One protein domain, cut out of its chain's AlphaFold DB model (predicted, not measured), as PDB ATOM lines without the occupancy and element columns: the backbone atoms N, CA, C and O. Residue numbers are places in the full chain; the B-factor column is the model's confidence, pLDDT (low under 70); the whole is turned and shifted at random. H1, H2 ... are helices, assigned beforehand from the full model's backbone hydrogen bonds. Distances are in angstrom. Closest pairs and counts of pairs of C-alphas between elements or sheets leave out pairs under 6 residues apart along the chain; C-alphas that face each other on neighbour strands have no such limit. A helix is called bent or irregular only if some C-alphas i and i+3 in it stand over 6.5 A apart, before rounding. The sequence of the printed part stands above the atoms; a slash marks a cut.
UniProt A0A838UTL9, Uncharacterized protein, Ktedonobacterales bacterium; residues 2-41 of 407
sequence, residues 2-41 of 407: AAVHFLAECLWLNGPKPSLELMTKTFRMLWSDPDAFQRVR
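This is residues 2 to 41 of the 407 residues of an uncharacterized protein of Ktedonobacterales bacterium (UniProt A0A838UTL9). One longer helix, H2, forms a bar with a short helix close to each of its ends, H1 before it and H3 after it, set off its line in largely opposite directions like the two ends of a loose Z, with one side of H2 left open between them. From H1 the opening stretch, residues 2 to 7, folds back over that open side, and the two printed ends come to 10.8 A from each other by their C-alphas, while residues 29 to 35, at the turn from H2 to H3, stick out. The printed part has 40 residues with three named helices in the order H1, H2, H3 and no named strand, and its class is all helix. The whole is loose, with a radius of gyration of the C-alphas of 11.3 A, and elongated, with spans of 31 by 16 by 15 A.

The longest helix is H2, residues 16 to 30. It touches no helix, but is near both of the others. Before it comes H1, residues 8 to 14. H1 and H2 are close but not clearly touching, with 2 pairs of C-alphas within 8 A. Their closest C-alphas are those of Leu 11 and Ser 19, 6.3 A apart. The lines of H1 and H2 stand at 85 degrees, about perpendicular, and their centres are 13.6 A apart. After H2 comes H3, residues 36 to 39. H2 and H3 are also close but not clearly touching, again with 2 pairs of C-alphas within 8 A. Their closest C-alphas are those of Arg 28 and Phe 37, 7.0 A apart, and their centres are 13.6 A apart. H1 and H3 are apart, with no C-alpha of the one within 8 A of the other. In the backbones of H1 and H2 every O i to N i+4 pair is within hydrogen-bond range; H3, with 4 residues, is too short for any such pair, and its 1 pair of O i and N i+3 is within range.

H2 runs from Pro 16 to Leu 30, 15 residues, and measures 21.1 A from first to last C-alpha. It begins with C-alpha 16 at (-4.206, -2.693, 108.710) and ends with C-alpha 30 at (8.584, 10.138, 97.873). H1 runs from Ala 8 to Asn 14, 7 residues, and measures 10.1 A from first to last C-alpha, beginning with C-alpha 8 at (3.261, -4.311, 115.106). H3 runs from Ala 36 to Arg 39, 4 residues, and measures 5.7 A; it ends with C-alpha 39 at (3.699, -0.104, 88.263). No helix is bent or irregular. Residues 2 to 7 come before H1, and residues 40 and 41 follow H3.

The two C-alphas farthest apart are those of Trp 12, in H1, and Asp 33, between H2 and H3, at 31.4 A. The printed part runs from residue 2 to residue 41 and has no cut; the full chain has 407 residues. The link from H1 to H2, of 1 residue, is tight, and so is the link from H2 to H3, of 5 residues; no link is long. Residues 29 to 35, of which 29 and 30 belong to H2, stand free: no C-alpha 8 or more residues away along the chain is within 10 A of theirs. The mean pLDDT of the printed part is 81.5. It is 87 for H2, 82 for H1 and 75 for H3. Two printed residues, 2 and 4, are under 70, where the model's confidence is low.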
ATOM      1  N   ALA A   2      12.053  -3.045  97.026       67.38
ATOM      2  CA  ALA A   2      11.901  -2.383  98.323       67.38
ATOM      3  C   ALA A   2      11.011  -3.260  99.208       67.38
ATOM      4  O   ALA A   2       9.970  -3.727  98.740       67.38
ATOM      5  N   ALA A   3      11.432  -3.502 100.447       70.94
ATOM      6  CA  ALA A   3      10.632  -4.172 101.463       70.94
ATOM      7  C   ALA A   3      10.082  -3.121 102.430       70.94
ATOM      8  O   ALA A   3      10.790  -2.192 102.807       70.94
ATOM      9  N   VAL A   4       8.814  -3.255 102.809       69.50
ATOM     10  CA  VAL A   4       8.207  -2.434 103.860       69.50
ATOM     11  C   VAL A   4       7.754  -3.358 104.960       69.50
ATOM     12  O   VAL A   4       7.004  -4.302 104.713       69.50
ATOM     13  N   HIS A   5       8.184  -3.045 106.171       74.81
ATOM     14  CA  HIS A   5       7.760  -3.727 107.375       74.81
ATOM     15  C   HIS A   5       6.952  -2.737 108.203       74.81
ATOM     16  O   HIS A   5       7.453  -1.686 108.595       74.81
ATOM     17  N   PHE A   6       5.683  -3.055 108.447       72.69
ATOM     18  CA  PHE A   6       4.925  -2.327 109.453       72.69
ATOM     19  C   PHE A   6       5.321  -2.859 110.822       72.69
ATOM     20  O   PHE A   6       5.234  -4.063 111.069       72.69
ATOM     21  N   LEU A   7       5.725  -1.960 111.715       78.44
ATOM     22  CA  LEU A   7       5.841  -2.297 113.126       78.44
ATOM     23  C   LEU A   7       4.479  -2.782 113.629       78.44
ATOM     24  O   LEU A   7       3.441  -2.234 113.244       78.44
ATOM     25  N   ALA A   8       4.485  -3.790 114.504       77.62
ATOM     26  CA  ALA A   8       3.261  -4.311 115.106       77.62
ATOM     27  C   ALA A   8       2.435  -3.178 115.733       77.62
ATOM     28  O   ALA A   8       1.233  -3.104 115.506       77.62
ATOM     29  N   GLU A   9       3.094  -2.250 116.428       81.44
ATOM     30  CA  GLU A   9       2.479  -1.055 117.014       81.44
ATOM     31  C   GLU A   9       1.655  -0.253 116.004       81.44
ATOM     32  O   GLU A   9       0.495   0.064 116.257       81.44
ATOM     33  N   CYS A  10       2.199  -0.009 114.809       83.19
ATOM     34  CA  CYS A  10       1.493   0.719 113.760       83.19
ATOM     35  C   CYS A  10       0.208  -0.002 113.329       83.19
ATOM     36  O   CYS A  10      -0.826   0.650 113.172       83.19
ATOM     37  N   LEU A  11       0.263  -1.330 113.169       83.00
ATOM     38  CA  LEU A  11      -0.891  -2.136 112.761       83.00
ATOM     39  C   LEU A  11      -1.964  -2.203 113.847       83.00
ATOM     40  O   LEU A  11      -3.147  -2.145 113.522       83.00
ATOM     41  N   TRP A  12      -1.569  -2.310 115.116       81.75
ATOM     42  CA  TRP A  12      -2.516  -2.365 116.229       81.75
ATOM     43  C   TRP A  12      -3.179  -1.013 116.501       81.75
ATOM     44  O   TRP A  12      -4.382  -0.972 116.735       81.75
ATOM     45  N   LEU A  13      -2.426   0.089 116.427       81.81
ATOM     46  CA  LEU A  13      -2.961   1.426 116.700       81.81
ATOM     47  C   LEU A  13      -3.857   1.951 115.575       81.81
ATOM     48  O   LEU A  13      -4.878   2.579 115.841       81.81
ATOM     49  N   ASN A  14      -3.478   1.716 114.316       86.88
ATOM     50  CA  ASN A  14      -4.175   2.308 113.170       86.88
ATOM     51  C   ASN A  14      -5.097   1.319 112.452       86.88
ATOM     52  O   ASN A  14      -5.944   1.727 111.658       86.88
ATOM     53  N   GLY A  15      -4.940   0.021 112.699       88.12
ATOM     54  CA  GLY A  15      -5.545  -1.019 111.884       88.12
ATOM     55  C   GLY A  15      -4.825  -1.192 110.538       88.12
ATOM     56  O   GLY A  15      -4.139  -0.294 110.042       88.12
ATOM     57  N   PRO A  16      -5.004  -2.345 109.880       87.69
ATOM     58  CA  PRO A  16      -4.206  -2.693 108.710       87.69
ATOM     59  C   PRO A  16      -4.506  -1.811 107.489       87.69
ATOM     60  O   PRO A  16      -3.591  -1.459 106.744       87.69
ATOM     61  N   LYS A  17      -5.770  -1.416 107.277       90.94
ATOM     62  CA  LYS A  17      -6.156  -0.589 106.124       90.94
ATOM     63  C   LYS A  17      -5.602   0.839 106.227       90.94
ATOM     64  O   LYS A  17      -4.924   1.246 105.285       90.94
ATOM     65  N   PRO A  18      -5.790   1.578 107.337       92.25
ATOM     66  CA  PRO A  18      -5.172   2.896 107.480       92.25
ATOM     67  C   PRO A  18      -3.640   2.862 107.417       92.25
ATOM     68  O   PRO A  18      -3.046   3.752 106.811       92.25
ATOM     69  N   SER A  19      -2.982   1.819 107.947       89.75
ATOM     70  CA  SER A  19      -1.529   1.642 107.788       89.75
ATOM     71  C   SER A  19      -1.114   1.496 106.317       89.75
ATOM     72  O   SER A  19      -0.162   2.150 105.880       89.75
ATOM     73  N   LEU A  20      -1.840   0.699 105.522       88.25
ATOM     74  CA  LEU A  20      -1.601   0.584 104.077       88.25
ATOM     75  C   LEU A  20      -1.838   1.907 103.344       88.25
ATOM     76  O   LEU A  20      -1.029   2.285 102.499       88.25
ATOM     77  N   GLU A  21      -2.911   2.627 103.677       90.44
ATOM     78  CA  GLU A  21      -3.222   3.930 103.080       90.44
ATOM     79  C   GLU A  21      -2.132   4.963 103.392       90.44
ATOM     80  O   GLU A  21      -1.706   5.698 102.495       90.44
ATOM     81  N   LEU A  22      -1.632   4.983 104.633       87.88
ATOM     82  CA  LEU A  22      -0.522   5.837 105.048       87.88
ATOM     83  C   LEU A  22       0.754   5.499 104.275       87.88
ATOM     84  O   LEU A  22       1.382   6.400 103.724       87.88
ATOM     85  N   MET A  23       1.105   4.216 104.155       86.19
ATOM     86  CA  MET A  23       2.250   3.774 103.351       86.19
ATOM     87  C   MET A  23       2.098   4.187 101.882       86.19
ATOM     88  O   MET A  23       3.018   4.765 101.305       86.19
ATOM     89  N   THR A  24       0.935   3.942 101.271       85.44
ATOM     90  CA  THR A  24       0.650   4.353  99.890       85.44
ATOM     91  C   THR A  24       0.780   5.869  99.729       85.44
ATOM     92  O   THR A  24       1.351   6.330  98.740       85.44
ATOM     93  N   LYS A  25       0.291   6.658 100.691       86.75
ATOM     94  CA  LYS A  25       0.439   8.119 100.692       86.75
ATOM     95  C   LYS A  25       1.908   8.534 100.786       86.75
ATOM     96  O   LYS A  25       2.344   9.340  99.967       86.75
ATOM     97  N   THR A  26       2.670   7.970 101.721       85.25
ATOM     98  CA  THR A  26       4.102   8.256 101.898       85.25
ATOM     99  C   THR A  26       4.891   7.925 100.635       85.25
ATOM    100  O   THR A  26       5.686   8.736 100.170       85.25
ATOM    101  N   PHE A  27       4.608   6.790  99.998       83.69
ATOM    102  CA  PHE A  27       5.235   6.441  98.728       83.69
ATOM    103  C   PHE A  27       4.874   7.391  97.590       83.69
ATOM    104  O   PHE A  27       5.751   7.794  96.834       83.69
ATOM    105  N   ARG A  28       3.622   7.840  97.490       83.88
ATOM    106  CA  ARG A  28       3.263   8.875  96.507       83.88
ATOM    107  C   ARG A  28       3.982  10.202  96.748       83.88
ATOM    108  O   ARG A  28       4.193  10.933  95.793       83.88
ATOM    109  N   MET A  29       4.338  10.524  97.991       85.31
ATOM    110  CA  MET A  29       5.104  11.735  98.310       85.31
ATOM    111  C   MET A  29       6.593  11.596  97.976       85.31
ATOM    112  O   MET A  29       7.214  12.577  97.579       85.31
ATOM    113  N   LEU A  30       7.165  10.399  98.140       84.25
ATOM    114  CA  LEU A  30       8.584  10.138  97.873       84.25
ATOM    115  C   LEU A  30       8.909  10.047  96.374       84.25
ATOM    116  O   LEU A  30      10.017  10.395  95.968       84.25
ATOM    117  N   TRP A  31       7.966   9.601  95.539       84.06
ATOM    118  CA  TRP A  31       8.153   9.521  94.089       84.06
ATOM    119  C   TRP A  31       7.574  10.747  93.379       84.06
ATOM    120  O   TRP A  31       6.390  11.044  93.486       84.06
ATOM    121  N   SER A  32       8.408  11.431  92.594       77.88
ATOM    122  CA  SER A  32       8.015  12.603  91.796       77.88
ATOM    123  C   SER A  32       7.127  12.267  90.592       77.88
ATOM    124  O   SER A  32       6.439  13.146  90.076       77.88
ATOM    125  N   ASP A  33       7.142  11.010  90.143       81.62
ATOM    126  CA  ASP A  33       6.322  10.507  89.044       81.62
ATOM    127  C   ASP A  33       5.007   9.902  89.587       81.62
ATOM    128  O   ASP A  33       5.044   8.842  90.226       81.62
ATOM    129  N   PRO A  34       3.840  10.523  89.327       74.12
ATOM    130  CA  PRO A  34       2.548  10.010  89.779       74.12
ATOM    131  C   PRO A  34       2.178   8.651  89.155       74.12
ATOM    132  O   PRO A  34       1.383   7.911  89.741       74.12
ATOM    133  N   ASP A  35       2.775   8.283  88.015       80.31
ATOM    134  CA  ASP A  35       2.525   7.013  87.328       80.31
ATOM    135  C   ASP A  35       3.466   5.888  87.784       80.31
ATOM    136  O   ASP A  35       3.165   4.707  87.575       80.31
ATOM    137  N   ALA A  36       4.573   6.210  88.466       76.81
ATOM    138  CA  ALA A  36       5.501   5.207  88.991       76.81
ATOM    139  C   ALA A  36       4.793   4.220  89.934       76.81
ATOM    140  O   ALA A  36       5.082   3.021  89.920       76.81
ATOM    141  N   PHE A  37       3.798   4.699  90.690       72.94
ATOM    142  CA  PHE A  37       3.040   3.863  91.618       72.94
ATOM    143  C   PHE A  37       2.084   2.884  90.922       72.94
ATOM    144  O   PHE A  37       1.851   1.797  91.441       72.94
ATOM    145  N   GLN A  38       1.585   3.199  89.718       74.31
ATOM    146  CA  GLN A  38       0.734   2.273  88.949       74.31
ATOM    147  C   GLN A  38       1.488   0.997  88.538       74.31
ATOM    148  O   GLN A  38       0.879  -0.011  88.185       74.31
ATOM    149  N   ARG A  39       2.827   1.034  88.576       75.88
ATOM    150  CA  ARG A  39       3.699  -0.104  88.263       75.88
ATOM    151  C   ARG A  39       4.093  -0.916  89.495       75.88
ATOM    152  O   ARG A  39       4.673  -1.990  89.330       75.88
ATOM    153  N   VAL A  40       3.803  -0.429  90.705       76.31
ATOM    154  CA  VAL A  40       4.112  -1.149  91.942       76.31
ATOM    155  C   VAL A  40       3.224  -2.382  92.017       76.31
ATOM    156  O   VAL A  40       2.000  -2.303  91.956       76.31
ATOM    157  N   ARG A  41       3.865  -3.544  92.136       80.38
ATOM    158  CA  ARG A  41       3.190  -4.812  92.392       80.38
ATOM    159  C   ARG A  41       3.497  -5.227  93.812       80.38
ATOM    160  O   ARG A  41       4.664  -5.329  94.184       80.38
TER     161      ARG A  41